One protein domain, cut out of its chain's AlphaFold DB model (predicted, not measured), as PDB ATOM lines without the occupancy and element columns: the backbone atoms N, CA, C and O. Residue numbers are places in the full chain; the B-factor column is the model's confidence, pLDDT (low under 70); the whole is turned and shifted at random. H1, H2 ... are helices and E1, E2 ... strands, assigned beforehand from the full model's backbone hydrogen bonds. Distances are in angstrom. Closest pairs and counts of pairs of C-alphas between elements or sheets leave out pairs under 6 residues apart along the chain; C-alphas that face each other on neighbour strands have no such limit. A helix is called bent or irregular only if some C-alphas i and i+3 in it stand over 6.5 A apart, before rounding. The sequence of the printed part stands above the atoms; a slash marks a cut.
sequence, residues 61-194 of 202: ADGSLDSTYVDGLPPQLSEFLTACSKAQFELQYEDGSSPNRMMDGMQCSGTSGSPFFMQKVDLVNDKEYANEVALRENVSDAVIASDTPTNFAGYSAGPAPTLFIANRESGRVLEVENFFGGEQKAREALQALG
ATOM      1  N   ALA A  61     -31.257 -28.289  38.762       79.50
ATOM      2  CA  ALA A  61     -31.658 -26.895  38.802       79.50
ATOM      3  C   ALA A  61     -31.965 -26.503  40.254       79.50
ATOM      4  O   ALA A  61     -32.720 -27.191  40.945       79.50
ATOM      5  N   ASP A  62     -31.404 -25.391  40.716       85.25
ATOM      6  CA  ASP A  62     -31.641 -24.870  42.067       85.25
ATOM      7  C   ASP A  62     -32.834 -23.899  42.141       85.25
ATOM      8  O   ASP A  62     -33.145 -23.363  43.204       85.25
ATOM      9  N   GLY A  63     -33.499 -23.661  41.004       86.25
ATOM     10  CA  GLY A  63     -34.638 -22.755  40.883       86.25
ATOM     11  C   GLY A  63     -34.283 -21.267  40.981       86.25
ATOM     12  O   GLY A  63     -35.189 -20.448  41.093       86.25
ATOM     13  N   SER A  64     -32.996 -20.903  40.948       92.19
ATOM     14  CA  SER A  64     -32.554 -19.504  41.040       92.19
ATOM     15  C   SER A  64     -32.730 -18.713  39.737       92.19
ATOM     16  O   SER A  64     -32.777 -17.484  39.776       92.19
ATOM     17  N   LEU A  65     -32.835 -19.392  38.590       92.25
ATOM     18  CA  LEU A  65     -33.037 -18.767  37.283       92.25
ATOM     19  C   LEU A  65     -34.449 -18.170  37.167       92.25
ATOM     20  O   LEU A  65     -35.446 -18.866  37.350       92.25
ATOM     21  N   ASP A  66     -34.537 -16.886  36.815       90.88
ATOM     22  CA  ASP A  66     -35.822 -16.219  36.596       90.88
ATOM     23  C   ASP A  66     -36.534 -16.796  35.360       90.88
ATOM     24  O   ASP A  66     -35.935 -16.953  34.292       90.88
ATOM     25  N   SER A  67     -37.837 -17.069  35.492       88.69
ATOM     26  CA  SER A  67     -38.684 -17.621  34.423       88.69
ATOM     27  C   SER A  67     -38.630 -16.822  33.119       88.69
ATOM     28  O   SER A  67     -38.811 -17.382  32.044       88.69
ATOM     29  N   THR A  68     -38.318 -15.527  33.201       87.69
ATOM     30  CA  THR A  68     -38.158 -14.639  32.050       87.69
ATOM     31  C   THR A  68     -37.105 -15.146  31.059       87.69
ATOM     32  O   THR A  68     -37.230 -14.857  29.873       87.69
ATOM     33  N   TYR A  69     -36.087 -15.885  31.518       87.19
ATOM     34  CA  TYR A  69     -35.005 -16.435  30.688       87.19
ATOM     35  C   TYR A  69     -35.233 -17.882  30.249       87.19
ATOM     36  O   TYR A  69     -34.508 -18.376  29.390       87.19
ATOM     37  N   VAL A  70     -36.236 -18.555  30.818       83.06
ATOM     38  CA  VAL A  70     -36.638 -19.904  30.397       83.06
ATOM     39  C   VAL A  70     -37.288 -19.844  29.013       83.06
ATOM     40  O   VAL A  70     -37.059 -20.716  28.178       83.06
ATOM     41  N   ASP A  71     -38.028 -18.767  28.744       82.44
ATOM     42  CA  ASP A  71     -38.624 -18.501  27.442       82.44
ATOM     43  C   ASP A  71     -37.653 -17.709  26.550       82.44
ATOM     44  O   ASP A  71     -37.325 -16.549  26.808       82.44
ATOM     45  N   GLY A  72     -37.212 -18.322  25.450       85.38
ATOM     46  CA  GLY A  72     -36.408 -17.666  24.412       85.38
ATOM     47  C   GLY A  72     -34.916 -18.005  24.413       85.38
ATOM     48  O   GLY A  72     -34.232 -17.592  23.481       85.38
ATOM     49  N   LEU A  73     -34.437 -18.783  25.385       92.81
ATOM     50  CA  LEU A  73     -33.129 -19.449  25.368       92.81
ATOM     51  C   LEU A  73     -33.320 -20.980  25.315       92.81
ATOM     52  O   LEU A  73     -34.446 -21.454  25.488       92.81
ATOM     53  N   PRO A  74     -32.266 -21.775  25.043       93.56
ATOM     54  CA  PRO A  74     -32.394 -23.228  25.005       93.56
ATOM     55  C   PRO A  74     -32.936 -23.804  26.323       93.56
ATOM     56  O   PRO A  74     -32.457 -23.431  27.397       93.56
ATOM     57  N   PRO A  75     -33.892 -24.749  26.277       89.56
ATOM     58  CA  PRO A  75     -34.574 -25.246  27.475       89.56
ATOM     59  C   PRO A  75     -33.638 -25.967  28.462       89.56
ATOM     60  O   PRO A  75     -33.865 -25.927  29.673       89.56
ATOM     61  N   GLN A  76     -32.555 -26.575  27.964       90.62
ATOM     62  CA  GLN A  76     -31.540 -27.273  28.766       90.62
ATOM     63  C   GLN A  76     -30.778 -26.329  29.706       90.62
ATOM     64  O   GLN A  76     -30.172 -26.776  30.677       90.62
ATOM     65  N   LEU A  77     -30.817 -25.018  29.447       90.56
ATOM     66  CA  LEU A  77     -30.069 -24.033  30.218       90.56
ATOM     67  C   LEU A  77     -30.453 -24.037  31.704       90.56
ATOM     68  O   LEU A  77     -29.592 -23.873  32.562       90.56
ATOM     69  N   SER A  78     -31.729 -24.278  32.010       91.00
ATOM     70  CA  SER A  78     -32.231 -24.301  33.389       91.00
ATOM     71  C   SER A  78     -31.557 -25.360  34.273       91.00
ATOM     72  O   SER A  78     -31.407 -25.144  35.472       91.00
ATOM     73  N   GLU A  79     -31.092 -26.468  33.693       92.19
ATOM     74  CA  GLU A  79     -30.368 -27.530  34.407       92.19
ATOM     75  C   GLU A  79     -28.862 -27.246  34.508       92.19
ATOM     76  O   GLU A  79     -28.165 -27.793  35.367       92.19
ATOM     77  N   PHE A  80     -28.342 -26.386  33.632       94.44
ATOM     78  CA  PHE A  80     -26.918 -26.074  33.553       94.44
ATOM     79  C   PHE A  80     -26.498 -24.882  34.404       94.44
ATOM     80  O   PHE A  80     -25.293 -24.705  34.598       94.44
ATOM     81  N   LEU A  81     -27.456 -24.094  34.896       95.00
ATOM     82  CA  LEU A  81     -27.222 -22.895  35.689       95.00
ATOM     83  C   LEU A  81     -27.672 -23.063  37.143       95.00
ATOM     84  O   LEU A  81     -28.642 -23.753  37.451       95.00
ATOM     85  N   THR A  82     -26.960 -22.378  38.031       94.88
ATOM     86  CA  THR A  82     -27.201 -22.304  39.473       94.88
ATOM     87  C   THR A  82     -26.730 -20.948  40.002       94.88
ATOM     88  O   THR A  82     -26.004 -20.216  39.322       94.88
ATOM     89  N   ALA A  83     -27.121 -20.601  41.227       93.81
ATOM     90  CA  ALA A  83     -26.716 -19.393  41.933       93.81
ATOM     91  C   ALA A  83     -26.945 -18.115  41.109       93.81
ATOM     92  O   ALA A  83     -26.135 -17.187  41.134       93.81
ATOM     93  N   CYS A  84     -28.049 -18.074  40.363       95.19
ATOM     94  CA  CYS A  84     -28.440 -16.914  39.587       95.19
ATOM     95  C   CYS A  84     -28.862 -15.771  40.513       95.19
ATOM     96  O   CYS A  84     -29.693 -15.924  41.408       95.19
ATOM     97  N   SER A  85     -28.299 -14.594  40.270       94.81
ATOM     98  CA  SER A  85     -28.625 -13.366  40.990       94.81
ATOM     99  C   SER A  85     -28.901 -12.244  40.002       94.81
ATOM    100  O   SER A  85     -28.338 -12.219  38.909       94.81
ATOM    101  N   LYS A  86     -29.792 -11.317  40.368       94.62
ATOM    102  CA  LYS A  86     -30.061 -10.136  39.540       94.62
ATOM    103  C   LYS A  86     -28.787  -9.310  39.394       94.62
ATOM    104  O   LYS A  86     -28.096  -9.061  40.380       94.62
ATOM    105  N   ALA A  87     -28.524  -8.861  38.178       91.75
ATOM    106  CA  ALA A  87     -27.391  -8.018  37.837       91.75
ATOM    107  C   ALA A  87     -27.852  -6.887  36.916       91.75
ATOM    108  O   ALA A  87     -28.925  -6.960  36.312       91.75
ATOM    109  N   GLN A  88     -27.036  -5.841  36.821       90.25
ATOM    110  CA  GLN A  88     -27.172  -4.851  35.767       90.25
ATOM    111  C   GLN A  88     -25.908  -4.829  34.925       90.25
ATOM    112  O   GLN A  88     -24.795  -4.985  35.433       90.25
ATOM    113  N   PHE A  89     -26.113  -4.622  33.636       89.69
ATOM    114  CA  PHE A  89     -25.080  -4.646  32.619       89.69
ATOM    115  C   PHE A  89     -25.069  -3.302  31.908       89.69
ATOM    116  O   PHE A  89     -26.122  -2.806  31.517       89.69
ATOM    117  N   GLU A  90     -23.904  -2.685  31.764       88.94
ATOM    118  CA  GLU A  90     -23.800  -1.431  31.023       88.94
ATOM    119  C   GLU A  90     -23.643  -1.707  29.523       88.94
ATOM    120  O   GLU A  90     -22.717  -2.396  29.097       88.94
ATOM    121  N   LEU A  91     -24.553  -1.149  28.729       86.25
ATOM    122  CA  LEU A  91     -24.484  -1.075  27.276       86.25
ATOM    123  C   LEU A  91     -23.692   0.178  26.892       86.25
ATOM    124  O   LEU A  91     -24.133   1.293  27.188       86.25
ATOM    125  N   GLN A  92     -22.536   0.000  26.250       83.44
ATOM    126  CA  GLN A  92     -21.635   1.093  25.875       83.44
ATOM    127  C   GLN A  92     -21.634   1.346  24.369       83.44
ATOM    128  O   GLN A  92     -21.321   0.451  23.593       83.44
ATOM    129  N   TYR A  93     -21.906   2.580  23.952       78.69
ATOM    130  CA  TYR A  93     -21.900   2.960  22.537       78.69
ATOM    131  C   TYR A  93     -20.557   3.595  22.169       78.69
ATOM    132  O   TYR A  93     -20.351   4.795  22.358       78.69
ATOM    133  N   GLU A  94     -19.625   2.804  21.638       73.06
ATOM    134  CA  GLU A  94     -18.272   3.279  21.295       73.06
ATOM    135  C   GLU A  94     -18.241   4.377  20.219       73.06
ATOM    136  O   GLU A  94     -17.300   5.168  20.151       73.06
ATOM    137  N   ASP A  95     -19.274   4.454  19.382       75.31
ATOM    138  CA  ASP A  95     -19.410   5.471  18.340       75.31
ATOM    139  C   ASP A  95     -19.979   6.809  18.852       75.31
ATOM    140  O   ASP A  95     -20.060   7.778  18.092       75.31
ATOM    141  N   GLY A  96     -20.383   6.873  20.127       73.00
ATOM    142  CA  GLY A  96     -21.021   8.038  20.734       73.00
ATOM    143  C   GLY A  96     -22.398   8.378  20.151       73.00
ATOM    144  O   GLY A  96     -22.890   9.487  20.368       73.00
ATOM    145  N   SER A  97     -23.023   7.460  19.406       77.25
ATOM    146  CA  SER A  97     -24.352   7.660  18.812       77.25
ATOM    147  C   SER A  97     -25.450   7.815  19.864       77.25
ATOM    148  O   SER A  97     -26.447   8.497  19.618       77.25
ATOM    149  N   SER A  98     -25.256   7.208  21.036       81.88
ATOM    150  CA  SER A  98     -26.172   7.232  22.174       81.88
ATOM    151  C   SER A  98     -25.396   7.252  23.494       81.88
ATOM    152  O   SER A  98     -24.241   6.828  23.540       81.88
ATOM    153  N   PRO A  99     -25.990   7.766  24.586       83.44
ATOM    154  CA  PRO A  99     -25.396   7.628  25.908       83.44
ATOM    155  C   PRO A  99     -25.432   6.166  26.368       83.44
ATOM    156  O   PRO A  99     -26.404   5.459  26.101       83.44
ATOM    157  N   ASN A 100     -24.412   5.748  27.121       87.81
ATOM    158  CA  ASN A 100     -24.408   4.446  27.785       87.81
ATOM    159  C   ASN A 100     -25.658   4.266  28.650       87.81
ATOM    160  O   ASN A 100     -26.169   5.225  29.244       87.81
ATOM    161  N   ARG A 101     -26.137   3.026  28.754       90.19
ATOM    162  CA  ARG A 101     -27.332   2.710  29.540       90.19
ATOM    163  C   ARG A 101     -27.219   1.380  30.263       90.19
ATOM    164  O   ARG A 101     -26.560   0.463  29.795       90.19
ATOM    165  N   MET A 102     -27.922   1.272  31.384       90.88
ATOM    166  CA  MET A 102     -28.016   0.030  32.145       90.88
ATOM    167  C   MET A 102     -29.081  -0.886  31.539       90.88
ATOM    168  O   MET A 102     -30.148  -0.428  31.127       90.88
ATOM    169  N   MET A 103     -28.785  -2.176  31.517       93.00
ATOM    170  CA  MET A 103     -29.660  -3.258  31.094       93.00
ATOM    171  C   MET A 103     -29.886  -4.193  32.270       93.00
ATOM    172  O   MET A 103     -28.946  -4.531  32.994       93.00
ATOM    173  N   ASP A 104     -31.126  -4.629  32.444       92.06
ATOM    174  CA  ASP A 104     -31.442  -5.626  33.454       92.06
ATOM    175  C   ASP A 104     -31.008  -7.015  32.984       92.06
ATOM    176  O   ASP A 104     -31.165  -7.398  31.820       92.06
ATOM    177  N   GLY A 105     -30.483  -7.786  33.928       94.62
ATOM    178  CA  GLY A 105     -29.979  -9.113  33.651       94.62
ATOM    179  C   GLY A 105     -29.851  -9.990  34.888       94.62
ATOM    180  O   GLY A 105     -30.316  -9.662  35.986       94.62
ATOM    181  N   MET A 106     -29.207 -11.134  34.707       95.44
ATOM    182  CA  MET A 106     -28.782 -12.015  35.783       95.44
ATOM    183  C   MET A 106     -27.352 -12.478  35.551       95.44
ATOM    184  O   MET A 106     -26.950 -12.701  34.417       95.44
ATOM    185  N   GLN A 107     -26.612 -12.673  36.636       96.19
ATOM    186  CA  GLN A 107     -25.365 -13.424  36.616       96.19
ATOM    187  C   GLN A 107     -25.593 -14.758  37.316       96.19
ATOM    188  O   GLN A 107     -26.022 -14.794  38.473       96.19
ATOM    189  N   CYS A 108     -25.292 -15.837  36.610       95.81
ATOM    190  CA  CYS A 108     -25.393 -17.211  37.073       95.81
ATOM    191  C   CYS A 108     -24.012 -17.870  37.114       95.81
ATOM    192  O   CYS A 108     -23.050 -17.412  36.494       95.81
ATOM    193  N   SER A 109     -23.925 -18.979  37.837       95.06
ATOM    194  CA  SER A 109     -22.793 -19.904  37.787       95.06
ATOM    195  C   SER A 109     -23.215 -21.185  37.081       95.06
ATOM    196  O   SER A 109     -24.369 -21.598  37.186       95.06
ATOM    197  N   GLY A 110     -22.297 -21.852  36.386       94.19
ATOM    198  CA  GLY A 110     -22.604 -23.171  35.843       94.19
ATOM    199  C   GLY A 110     -22.606 -24.271  36.905       94.19
ATOM    200  O   GLY A 110     -21.703 -24.366  37.743       94.19
ATOM    201  N   THR A 111     -23.621 -25.127  36.840       94.31
ATOM    202  CA  THR A 111     -23.833 -26.281  37.718       94.31
ATOM    203  C   THR A 111     -22.700 -27.301  37.595       94.31
ATOM    204  O   THR A 111     -22.138 -27.518  36.521       94.31
ATOM    205  N   SER A 112     -22.363 -27.971  38.700       91.69
ATOM    206  CA  SER A 112     -21.385 -29.068  38.691       91.69
ATOM    207  C   SER A 112     -21.771 -30.171  37.712       91.69
ATOM    208  O   SER A 112     -22.909 -30.630  37.709       91.69
ATOM    209  N   GLY A 113     -20.818 -30.586  36.875       89.81
ATOM    210  CA  GLY A 113     -21.040 -31.571  35.814       89.81
ATOM    211  C   GLY A 113     -21.667 -31.007  34.535       89.81
ATOM    212  O   GLY A 113     -21.811 -31.759  33.573       89.81
ATOM    213  N   SER A 114     -22.012 -29.714  34.486       93.44
ATOM    214  CA  SER A 114     -22.482 -29.069  33.257       93.44
ATOM    215  C   SER A 114     -21.299 -28.578  32.407       93.44
ATOM    216  O   SER A 114     -20.201 -28.366  32.935       93.44
ATOM    217  N   PRO A 115     -21.503 -28.324  31.102       93.00
ATOM    218  CA  PRO A 115     -20.489 -27.684  30.256       93.00
ATOM    219  C   PRO A 115     -20.068 -26.283  30.734       93.00
ATOM    220  O   PRO A 115     -19.018 -25.776  30.343       93.00
ATOM    221  N   PHE A 116     -20.871 -25.661  31.599       93.69
ATOM    222  CA  PHE A 116     -20.623 -24.340  32.166       93.69
ATOM    223  C   PHE A 116     -19.978 -24.393  33.552       93.69
ATOM    224  O   PHE A 116     -19.821 -23.349  34.177       93.69
ATOM    225  N   PHE A 117     -19.611 -25.572  34.064       92.81
ATOM    226  CA  PHE A 117     -19.076 -25.696  35.417       92.81
ATOM    227  C   PHE A 117     -17.918 -24.717  35.679       92.81
ATOM    228  O   PHE A 117     -16.969 -24.639  34.901       92.81
ATOM    229  N   MET A 118     -18.013 -23.975  36.789       89.44
ATOM    230  CA  MET A 118     -17.094 -22.894  37.195       89.44
ATOM    231  C   MET A 118     -17.067 -21.652  36.289       89.44
ATOM    232  O   MET A 118     -16.308 -20.722  36.564       89.44
ATOM    233  N   GLN A 119     -17.887 -21.600  35.245       94.00
ATOM    234  CA  GLN A 119     -18.014 -20.436  34.378       94.00
ATOM    235  C   GLN A 119     -19.100 -19.495  34.900       94.00
ATOM    236  O   GLN A 119     -20.090 -19.927  35.502       94.00
ATOM    237  N   LYS A 120     -18.896 -18.197  34.668       95.06
ATOM    238  CA  LYS A 120     -19.916 -17.173  34.889       95.06
ATOM    239  C   LYS A 120     -20.749 -17.037  33.631       95.06
ATOM    240  O   LYS A 120     -20.193 -16.928  32.546       95.06
ATOM    241  N   VAL A 121     -22.060 -17.060  33.796       96.25
ATOM    242  CA  VAL A 121     -23.005 -16.957  32.691       96.25
ATOM    243  C   VAL A 121     -23.836 -15.711  32.902       96.25
ATOM    244  O   VAL A 121     -24.572 -15.613  33.887       96.25
ATOM    245  N   ASP A 122     -23.702 -14.769  31.982       96.88
ATOM    246  CA  ASP A 122     -24.426 -13.516  32.002       96.88
ATOM    247  C   ASP A 122     -25.658 -13.640  31.109       96.88
ATOM    248  O   ASP A 122     -25.593 -14.078  29.961       96.88
ATOM    249  N   LEU A 123     -26.808 -13.292  31.675       96.69
ATOM    250  CA  LEU A 123     -28.098 -13.308  31.009       96.69
ATOM    251  C   LEU A 123     -28.624 -11.885  30.931       96.69
ATOM    252  O   LEU A 123     -28.733 -11.213  31.955       96.69
ATOM    253  N   VAL A 124     -28.994 -11.435  29.738       96.06
ATOM    254  CA  VAL A 124     -29.494 -10.074  29.510       96.06
ATOM    255  C   VAL A 124     -30.870 -10.124  28.860       96.06
ATOM    256  O   VAL A 124     -31.146 -10.961  27.997       96.06
ATOM    257  N   ASN A 125     -31.755  -9.231  29.298       94.69
ATOM    258  CA  ASN A 125     -33.065  -9.010  28.703       94.69
ATOM    259  C   ASN A 125     -33.083  -7.631  28.039       94.69
ATOM    260  O   ASN A 125     -33.565  -6.655  28.611       94.69
ATOM    261  N   ASP A 126     -32.534  -7.564  26.830       94.69
ATOM    262  CA  ASP A 126     -32.485  -6.345  26.045       94.69
ATOM    263  C   ASP A 126     -32.480  -6.634  24.535       94.69
ATOM    264  O   ASP A 126     -31.641  -7.364  24.001       94.69
ATOM    265  N   LYS A 127     -33.457  -6.059  23.826       93.94
ATOM    266  CA  LYS A 127     -33.662  -6.319  22.396       93.94
ATOM    267  C   LYS A 127     -32.619  -5.654  21.511       93.94
ATOM    268  O   LYS A 127     -32.267  -6.211  20.477       93.94
ATOM    269  N   GLU A 128     -32.155  -4.469  21.877       92.88
ATOM    270  CA  GLU A 128     -31.113  -3.778  21.123       92.88
ATOM    271  C   GLU A 128     -29.810  -4.561  21.238       92.88
ATOM    272  O   GLU A 128     -29.241  -4.960  20.227       92.88
ATOM    273  N   TYR A 129     -29.439  -4.923  22.462       93.31
ATOM    274  CA  TYR A 129     -28.239  -5.702  22.723       93.31
ATOM    275  C   TYR A 129     -28.240  -7.068  22.025       93.31
ATOM    276  O   TYR A 129     -27.240  -7.449  21.424       93.31
ATOM    277  N   ALA A 130     -29.374  -7.781  21.992       94.62
ATOM    278  CA  ALA A 130     -29.481  -9.035  21.240       94.62
ATOM    279  C   ALA A 130     -29.194  -8.868  19.735       94.62
ATOM    280  O   ALA A 130     -28.657  -9.780  19.102       94.62
ATOM    281  N   ASN A 131     -29.550  -7.721  19.146       92.19
ATOM    282  CA  ASN A 131     -29.201  -7.414  17.758       92.19
ATOM    283  C   ASN A 131     -27.719  -7.062  17.616       92.19
ATOM    284  O   ASN A 131     -27.089  -7.513  16.660       92.19
ATOM    285  N   GLU A 132     -27.157  -6.323  18.572       89.19
ATOM    286  CA  GLU A 132     -25.736  -5.968  18.573       89.19
ATOM    287  C   GLU A 132     -24.825  -7.191  18.686       89.19
ATOM    288  O   GLU A 132     -23.853  -7.279  17.942       89.19
ATOM    289  N   VAL A 133     -25.167  -8.190  19.509       91.56
ATOM    290  CA  VAL A 133     -24.430  -9.468  19.551       91.56
ATOM    291  C   VAL A 133     -24.375 -10.101  18.159       91.56
ATOM    292  O   VAL A 133     -23.307 -10.481  17.686       91.56
ATOM    293  N   ALA A 134     -25.501 -10.150  17.443       88.31
ATOM    294  CA  ALA A 134     -25.523 -10.697  16.088       88.31
ATOM    295  C   ALA A 134     -24.689  -9.879  15.092       88.31
ATOM    296  O   ALA A 134     -24.025 -10.450  14.230       88.31
ATOM    297  N   LEU A 135     -24.703  -8.549  15.198       87.56
ATOM    298  CA  LEU A 135     -23.898  -7.678  14.342       87.56
ATOM    299  C   LEU A 135     -22.401  -7.816  14.629       87.56
ATOM    300  O   LEU A 135     -21.618  -7.913  13.684       87.56
ATOM    301  N   ARG A 136     -22.015  -7.850  15.909       87.19
ATOM    302  CA  ARG A 136     -20.630  -7.979  16.369       87.19
ATOM    303  C   ARG A 136     -20.017  -9.302  15.929       87.19
ATOM    304  O   ARG A 136     -18.897  -9.312  15.426       87.19
ATOM    305  N   GLU A 137     -20.758 -10.398  16.068       85.81
ATOM    306  CA  GLU A 137     -20.226 -11.732  15.785       85.81
ATOM    307  C   GLU A 137     -20.324 -12.133  14.304       85.81
ATOM    308  O   GLU A 137     -19.543 -12.953  13.839       85.81
ATOM    309  N   ASN A 138     -21.207 -11.513  13.512       78.62
ATOM    310  CA  ASN A 138     -21.252 -11.755  12.059       78.62
ATOM    311  C   ASN A 138     -20.039 -11.207  11.293       78.62
ATOM    312  O   ASN A 138     -19.822 -11.566  10.137       78.62
ATOM    313  N   VAL A 139     -19.282 -10.294  11.900       75.62
ATOM    314  CA  VAL A 139     -18.073  -9.698  11.310       75.62
ATOM    315  C   VAL A 139     -16.795 -10.153  12.016       75.62
ATOM    316  O   VAL A 139     -15.712  -9.685  11.660       75.62
ATOM    317  N   SER A 140     -16.914 -11.035  13.012       75.31
ATOM    318  CA  SER A 140     -15.795 -11.683  13.691       75.31
ATOM    319  C   SER A 140     -15.506 -13.051  13.055       75.31
ATOM    320  O   SER A 140     -16.296 -13.569  12.267       75.31
ATOM    321  N   ASP A 141     -14.376 -13.670  13.410       84.50
ATOM    322  CA  ASP A 141     -14.061 -15.058  13.033       84.50
ATOM    323  C   ASP A 141     -14.822 -16.077  13.916       84.50
ATOM    324  O   ASP A 141     -14.291 -17.127  14.286       84.50
ATOM    325  N   ALA A 142     -16.052 -15.751  14.328       90.06
ATOM    326  CA  ALA A 142     -16.861 -16.610  15.180       90.06
ATOM    327  C   ALA A 142     -17.304 -17.884  14.448       90.06
ATOM    328  O   ALA A 142     -17.700 -17.884  13.281       90.06
ATOM    329  N   VAL A 143     -17.315 -18.991  15.187       92.06
ATOM    330  CA  VAL A 143     -17.940 -20.237  14.754       92.06
ATOM    331  C   VAL A 143     -19.429 -20.150  15.069       92.06
ATOM    332  O   VAL A 143     -19.833 -20.245  16.229       92.06
ATOM    333  N   ILE A 144     -20.245 -19.976  14.031       93.88
ATOM    334  CA  ILE A 144     -21.700 -19.840  14.158       93.88
ATOM    335  C   ILE A 144     -22.378 -21.214  14.121       93.88
ATOM    336  O   ILE A 144     -22.238 -21.974  13.164       93.88
ATOM    337  N   ALA A 145     -23.137 -21.512  15.174       94.44
ATOM    338  CA  ALA A 145     -23.924 -22.732  15.352       94.44
ATOM    339  C   ALA A 145     -25.364 -22.590  14.832       94.44
ATOM    340  O   ALA A 145     -25.986 -23.563  14.405       94.44
ATOM    341  N   SER A 146     -25.913 -21.377  14.905       94.88
ATOM    342  CA  SER A 146     -27.254 -21.030  14.437       94.88
ATOM    343  C   SER A 146     -27.306 -19.546  14.095       94.88
ATOM    344  O   SER A 146     -26.770 -18.734  14.843       94.88
ATOM    345  N   ASP A 147     -27.999 -19.193  13.012       94.38
ATOM    346  CA  ASP A 147     -28.324 -17.807  12.666       94.38
ATOM    347  C   ASP A 147     -29.783 -17.697  12.217       94.38
ATOM    348  O   ASP A 147     -30.130 -17.825  11.041       94.38
ATOM    349  N   THR A 148     -30.666 -17.487  13.189       94.44
ATOM    350  CA  THR A 148     -32.070 -17.143  12.955       94.44
ATOM    351  C   THR A 148     -32.480 -15.970  13.852       94.44
ATOM    352  O   THR A 148     -31.776 -15.653  14.820       94.44
ATOM    353  N   PRO A 149     -33.603 -15.280  13.573       92.62
ATOM    354  CA  PRO A 149     -34.081 -14.191  14.428       92.62
ATOM    355  C   PRO A 149     -34.334 -14.615  15.881       92.62
ATOM    356  O   PRO A 149     -34.077 -13.847  16.804       92.62
ATOM    357  N   THR A 150     -34.786 -15.848  16.099       94.94
ATOM    358  CA  THR A 150     -35.073 -16.391  17.432       94.94
ATOM    359  C   THR A 150     -33.894 -17.130  18.056       94.94
ATOM    360  O   THR A 150     -33.965 -17.481  19.231       94.94
ATOM    361  N   ASN A 151     -32.828 -17.396  17.298       93.94
ATOM    362  CA  ASN A 151     -31.702 -18.196  17.758       93.94
ATOM    363  C   ASN A 151     -30.425 -17.901  16.949       93.94
ATOM    364  O   ASN A 151     -30.161 -18.528  15.919       93.94
ATOM    365  N   PHE A 152     -29.628 -16.952  17.425       95.94
ATOM    366  CA  PHE A 152     -28.275 -16.681  16.951       95.94
ATOM    367  C   PHE A 152     -27.278 -17.181  17.997       95.94
ATOM    368  O   PHE A 152     -27.304 -16.699  19.121       95.94
ATOM    369  N   ALA A 153     -26.438 -18.161  17.682       96.69
ATOM    370  CA  ALA A 153     -25.571 -18.799  18.674       96.69
ATOM    371  C   ALA A 153     -24.220 -19.187  18.089       96.69
ATOM    372  O   ALA A 153     -24.135 -19.566  16.918       96.69
ATOM    373  N   GLY A 154     -23.177 -19.155  18.914       95.81
ATOM    374  CA  GLY A 154     -21.831 -19.480  18.470       95.81
ATOM    375  C   GLY A 154     -20.755 -19.245  19.519       95.81
ATOM    376  O   GLY A 154     -21.027 -19.102  20.714       95.81
ATOM    377  N   TYR A 155     -19.515 -19.247  19.041       95.31
ATOM    378  CA  TYR A 155     -18.322 -19.026  19.845       95.31
ATOM    379  C   TYR A 155     -17.296 -18.183  19.092       95.31
ATOM    380  O   TYR A 155     -16.985 -18.481  17.938       95.31
ATOM    381  N   SER A 156     -16.722 -17.184  19.756       93.00
ATOM    382  CA  SER A 156     -15.603 -16.391  19.251       93.00
ATOM    383  C   SER A 156     -14.344 -16.646  20.085       93.00
ATOM    384  O   SER A 156     -14.373 -16.640  21.311       93.00
ATOM    385  N   ALA A 157     -13.210 -16.898  19.423       89.12
ATOM    386  CA  ALA A 157     -11.947 -17.290  20.065       89.12
ATOM    387  C   ALA A 157     -11.008 -16.106  20.382       89.12
ATOM    388  O   ALA A 157      -9.813 -16.309  20.591       89.12
ATOM    389  N   GLY A 158     -11.523 -14.872  20.346       82.62
ATOM    390  CA  GLY A 158     -10.744 -13.637  20.477       82.62
ATOM    391  C   GLY A 158     -10.000 -13.483  21.817       82.62
ATOM    392  O   GLY A 158      -9.960 -14.400  22.633       82.62
ATOM    393  N   PRO A 159      -9.406 -12.306  22.092       81.81
ATOM    394  CA  PRO A 159      -8.649 -12.067  23.331       81.81
ATOM    395  C   PRO A 159      -9.476 -12.292  24.607       81.81
ATOM    396  O   PRO A 159      -8.916 -12.678  25.630       81.81
ATOM    397  N   ALA A 160     -10.790 -12.088  24.525       86.25
ATOM    398  CA  ALA A 160     -11.770 -12.585  25.477       86.25
ATOM    399  C   ALA A 160     -12.655 -13.590  24.725       86.25
ATOM    400  O   ALA A 160     -13.534 -13.166  23.976       86.25
ATOM    401  N   PRO A 161     -12.385 -14.904  24.828       91.25
ATOM    402  CA  PRO A 161     -13.188 -15.887  24.126       91.25
ATOM    403  C   PRO A 161     -14.605 -15.918  24.684       91.25
ATOM    404  O   PRO A 161     -14.769 -15.991  25.904       91.25
ATOM    405  N   THR A 162     -15.613 -15.911  23.819       94.38
ATOM    406  CA  THR A 162     -17.005 -15.752  24.243       94.38
ATOM    407  C   THR A 162     -17.894 -16.791  23.585       94.38
ATOM    408  O   THR A 162     -17.931 -16.907  22.363       94.38
ATOM    409  N   LEU A 163     -18.632 -17.544  24.402       96.38
ATOM    410  CA  LEU A 163     -19.791 -18.311  23.940       96.38
ATOM    411  C   LEU A 163     -21.024 -17.423  24.070       96.38
ATOM    412  O   LEU A 163     -21.241 -16.840  25.130       96.38
ATOM    413  N   PHE A 164     -21.831 -17.341  23.015       96.44
ATOM    414  CA  PHE A 164     -23.001 -16.468  22.980       96.44
ATOM    415  C   PHE A 164     -24.238 -17.174  22.425       96.44
ATOM    416  O   PHE A 164     -24.150 -18.049  21.559       96.44
ATOM    417  N   ILE A 165     -25.405 -16.752  22.913       97.06
ATOM    418  CA  ILE A 165     -26.726 -17.079  22.372       97.06
ATOM    419  C   ILE A 165     -27.589 -15.827  22.454       97.06
ATOM    420  O   ILE A 165     -27.741 -15.256  23.525       97.06
ATOM    421  N   ALA A 166     -28.200 -15.422  21.350       96.81
ATOM    422  CA  ALA A 166     -29.075 -14.268  21.267       96.81
ATOM    423  C   ALA A 166     -30.381 -14.623  20.548       96.81
ATOM    424  O   ALA A 166     -30.399 -15.106  19.414       96.81
ATOM    425  N   ASN A 167     -31.497 -14.321  21.195       96.88
ATOM    426  CA  ASN A 167     -32.820 -14.301  20.598       96.88
ATOM    427  C   ASN A 167     -33.204 -12.842  20.342       96.88
ATOM    428  O   ASN A 167     -33.589 -12.113  21.255       96.88
ATOM    429  N   ARG A 168     -33.091 -12.408  19.084       94.88
ATOM    430  CA  ARG A 168     -33.342 -11.021  18.661       94.88
ATOM    431  C   ARG A 168     -34.822 -10.649  18.713       94.88
ATOM    432  O   ARG A 168     -35.165  -9.471  18.817       94.88
ATOM    433  N   GLU A 169     -35.717 -11.632  18.646       95.25
ATOM    434  CA  GLU A 169     -37.154 -11.382  18.746       95.25
ATOM    435  C   GLU A 169     -37.579 -11.072  20.182       95.25
ATOM    436  O   GLU A 169     -38.249 -10.053  20.398       95.25
ATOM    437  N   SER A 170     -37.161 -11.901  21.144       94.81
ATOM    438  CA  SER A 170     -37.483 -11.735  22.569       94.81
ATOM    439  C   SER A 170     -36.533 -10.787  23.306       94.81
ATOM    440  O   SER A 170     -36.899 -10.262  24.354       94.81
ATOM    441  N   GLY A 171     -35.337 -10.540  22.765       95.50
ATOM    442  CA  GLY A 171     -34.278  -9.760  23.406       95.50
ATOM    443  C   GLY A 171     -33.534 -10.525  24.499       95.50
ATOM    444  O   GLY A 171     -33.010  -9.910  25.418       95.50
ATOM    445  N   ARG A 172     -33.543 -11.862  24.476       96.31
ATOM    446  CA  ARG A 172     -32.781 -12.670  25.442       96.31
ATOM    447  C   ARG A 172     -31.379 -12.911  24.926       96.31
ATOM    448  O   ARG A 172     -31.220 -13.342  23.788       96.31
ATOM    449  N   VAL A 173     -30.395 -12.689  25.780       96.88
ATOM    450  CA  VAL A 173     -28.997 -12.991  25.493       96.88
ATOM    451  C   VAL A 173     -28.423 -13.829  26.626       96.88
ATOM    452  O   VAL A 173     -28.731 -13.585  27.790       96.88
ATOM    453  N   LEU A 174     -27.602 -14.805  26.263       97.06
ATOM    454  CA  LEU A 174     -26.650 -15.482  27.125       97.06
ATOM    455  C   LEU A 174     -25.253 -15.200  26.586       97.06
ATOM    456  O   LEU A 174     -25.001 -15.437  25.406       97.06
ATOM    457  N   GLU A 175     -24.350 -14.770  27.457       96.44
ATOM    458  CA  GLU A 175     -22.920 -14.702  27.170       96.44
ATOM    459  C   GLU A 175     -22.113 -15.367  28.280       96.44
ATOM    460  O   GLU A 175     -22.443 -15.316  29.466       96.44
ATOM    461  N   VAL A 176     -21.030 -16.014  27.869       96.19
ATOM    462  CA  VAL A 176     -19.985 -16.512  28.756       96.19
ATOM    463  C   VAL A 176     -18.681 -15.938  28.251       96.19
ATOM    464  O   VAL A 176     -18.048 -16.502  27.357       96.19
ATOM    465  N   GLU A 177     -18.317 -14.783  28.792       91.88
ATOM    466  CA  GLU A 177     -17.036 -14.150  28.515       91.88
ATOM    467  C   GLU A 177     -15.893 -14.917  29.182       91.88
ATOM    468  O   GLU A 177     -16.043 -15.502  30.259       91.88
ATOM    469  N   ASN A 178     -14.712 -14.857  28.568       91.19
ATOM    470  CA  ASN A 178     -13.535 -15.606  29.008       91.19
ATOM    471  C   ASN A 178     -13.817 -17.111  29.119       91.19
ATOM    472  O   ASN A 178     -13.347 -17.768  30.048       91.19
ATOM    473  N   PHE A 179     -14.585 -17.653  28.172       92.31
ATOM    474  CA  PHE A 179     -14.967 -19.056  28.152       92.31
ATOM    475  C   PHE A 179     -13.722 -19.950  28.205       92.31
ATOM    476  O   PHE A 179     -12.889 -19.975  27.289       92.31
ATOM    477  N   PHE A 180     -13.586 -20.698  29.298       87.06
ATOM    478  CA  PHE A 180     -12.394 -21.496  29.557       87.06
ATOM    479  C   PHE A 180     -12.485 -22.856  28.858       87.06
ATOM    480  O   PHE A 180     -13.522 -23.513  28.852       87.06
ATOM    481  N   GLY A 181     -11.365 -23.309  28.287       85.56
ATOM    482  CA  GLY A 181     -11.278 -24.592  27.576       85.56
ATOM    483  C   GLY A 181     -11.320 -24.493  26.047       85.56
ATOM    484  O   GLY A 181     -11.155 -25.511  25.376       85.56
ATOM    485  N   GLY A 182     -11.468 -23.284  25.499       87.81
ATOM    486  CA  GLY A 182     -11.325 -23.013  24.067       87.81
ATOM    487  C   GLY A 182     -12.477 -23.535  23.202       87.81
ATOM    488  O   GLY A 182     -13.510 -23.984  23.701       87.81
ATOM    489  N   GLU A 183     -12.271 -23.500  21.883       90.38
ATOM    490  CA  GLU A 183     -13.296 -23.826  20.880       90.38
ATOM    491  C   GLU A 183     -13.899 -25.224  21.066       90.38
ATOM    492  O   GLU A 183     -15.111 -25.388  20.955       90.38
ATOM    493  N   GLN A 184     -13.087 -26.233  21.394       91.56
ATOM    494  CA  GLN A 184     -13.588 -27.596  21.583       91.56
ATOM    495  C   GLN A 184     -14.609 -27.668  22.727       91.56
ATOM    496  O   GLN A 184     -15.684 -28.241  22.558       91.56
ATOM    497  N   LYS A 185     -14.313 -27.045  23.874       93.00
ATOM    498  CA  LYS A 185     -15.245 -27.017  25.008       93.00
ATOM    499  C   LYS A 185     -16.476 -26.165  24.719       93.00
ATOM    500  O   LYS A 185     -17.568 -26.522  25.151       93.00
ATOM    501  N   ALA A 186     -16.328 -25.094  23.944       94.62
ATOM    502  CA  ALA A 186     -17.464 -24.295  23.503       94.62
ATOM    503  C   ALA A 186     -18.391 -25.091  22.567       94.62
ATOM    504  O   ALA A 186     -19.610 -25.039  22.716       94.62
ATOM    505  N   ARG A 187     -17.830 -25.898  21.656       93.94
ATOM    506  CA  ARG A 187     -18.594 -26.823  20.802       93.94
ATOM    507  C   ARG A 187     -19.352 -27.859  21.623       93.94
ATOM    508  O   ARG A 187     -20.536 -28.051  21.374       93.94
ATOM    509  N   GLU A 188     -18.705 -28.478  22.610       94.56
ATOM    510  CA  GLU A 188     -19.361 -29.419  23.532       94.56
ATOM    511  C   GLU A 188     -20.518 -28.748  24.296       94.56
ATOM    512  O   GLU A 188     -21.595 -29.330  24.425       94.56
ATOM    513  N   ALA A 189     -20.332 -27.506  24.758       95.62
ATOM    514  CA  ALA A 189     -21.379 -26.740  25.432       95.62
ATOM    515  C   ALA A 189     -22.565 -26.428  24.506       95.62
ATOM    516  O   ALA A 189     -23.715 -26.640  24.888       95.62
ATOM    517  N   LEU A 190     -22.304 -25.994  23.271       96.19
ATOM    518  CA  LEU A 190     -23.343 -25.761  22.265       96.19
ATOM    519  C   LEU A 190     -24.069 -27.070  21.897       96.19
ATOM    520  O   LEU A 190     -25.296 -27.104  21.844       96.19
ATOM    521  N   GLN A 191     -23.355 -28.182  21.727       95.81
ATOM    522  CA  GLN A 191     -23.979 -29.488  21.483       95.81
ATOM    523  C   GLN A 191     -24.886 -29.923  22.643       95.81
ATOM    524  O   GLN A 191     -26.002 -30.386  22.409       95.81
ATOM    525  N   ALA A 192     -24.461 -29.716  23.892       94.88
ATOM    526  CA  ALA A 192     -25.272 -30.013  25.073       94.88
ATOM    527  C   ALA A 192     -26.548 -29.151  25.165       94.88
ATOM    528  O   ALA A 192     -27.546 -29.583  25.737       94.88
ATOM    529  N   LEU A 193     -26.535 -27.956  24.568       94.56
ATOM    530  CA  LEU A 193     -27.703 -27.080  24.418       94.56
ATOM    531  C   LEU A 193     -28.561 -27.421  23.185       94.56
ATOM    532  O   LEU A 193     -29.542 -26.736  22.906       94.56
ATOM    533  N   GLY A 194     -28.215 -28.481  22.447       94.50
ATOM    534  CA  GLY A 194     -28.979 -28.978  21.303       94.50
ATOM    535  C   GLY A 194     -28.594 -28.372  19.953       94.50
ATOM    536  O   GLY A 194     -29.321 -28.567  18.979       94.50
TER     537      GLY A 194
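What this domain is: This is residues 61 to 194 of the 202 residues of an uncharacterized protein of Corynebacterium falsenii (UniProt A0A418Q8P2). A twisted sheet of seven strands curls round one helix, H2, while a second helix, H3, packs on the opposite face over the E5 end of the sheet; the hairpin of the long, bent strands E1 and E2 reaches along the longest axis. The printed part has 134 residues, with three named helices and seven named strands in the order H1 E1 E2 E3 H2 E4 E5 E6 E7 H3. The sheet runs E1 E2 E3 E7 E6 E5 E4, all antiparallel, and the class is mixed, helices and strands. The whole is compact, with a radius of gyration of the C-alphas of 13.9 A and spans of 43 by 30 by 25 A.

Where its parts are: Residues 61 to 76 hold no named element. H1, residues 77 to 80, begins at C-alpha (-30.069, -24.033, 30.218). E1, residues 81 to 91, spans 23.5 A and bends by 83 degrees at residue 84. E2, residues 101 to 110, spans 27.1 A and bends by 54 degrees at residue 104. E3 is residues 120 to 125, 16.7 A. H2, residues 127 to 138, spans 17.0 A. E4 is residues 143 to 148, E5 151 to 156, E6 162 to 167 and E7 172 to 177. H3, residues 182 to 192, spans 15.6 A and ends at C-alpha (-25.272, -30.013, 25.073).

How they stand to each other: E1 E2 E3 and E4 E5 E6 E7 are meanders, each strand the antiparallel neighbour of the one before. N 87 and O 105 of E1 and E2 are 2.9 A apart, within hydrogen-bond range, as are N 106 and O 123 of E2 and E3, 2.8 A. E3 and E7, one from each meander, are antiparallel neighbours at 154 degrees between their directions, with N 122 and O 175 within hydrogen-bond range at 2.9 A. N 165 and O 174 pair E6 with E7 at 2.8 A, N 166 and O 152 pair E6 with E5 at 2.7 A, and N 145 and O 153 pair E4 with E5 at 2.8 A. H2 and H3 make three layers, helices on both faces of a sheet. H2's closest C-alphas to E6 are Ala 130 and Ala 166, 5.2 A. H3 lies over E5 at a height over the sheet of 9.0 A and runs along the strands, at 3 degrees to E5 on the local plane; the closest C-alphas of H3 and E5 are those of Ala 186 and Tyr 155, 6.5 A. H1 only grazes the sheet with residues 77 to 80. H2 and H3 are apart. Every O i to N i+4 pair is within hydrogen-bond range in H3, 7 of 8 in H2, and H1 is too short for one.

The domain as a whole: The C-alphas farthest apart are those of Ser 97 and Gly 113, 42.9 A. The printed part has no cut and no long link. Mean pLDDT of the printed part is 91.1, and no printed residue is under 70.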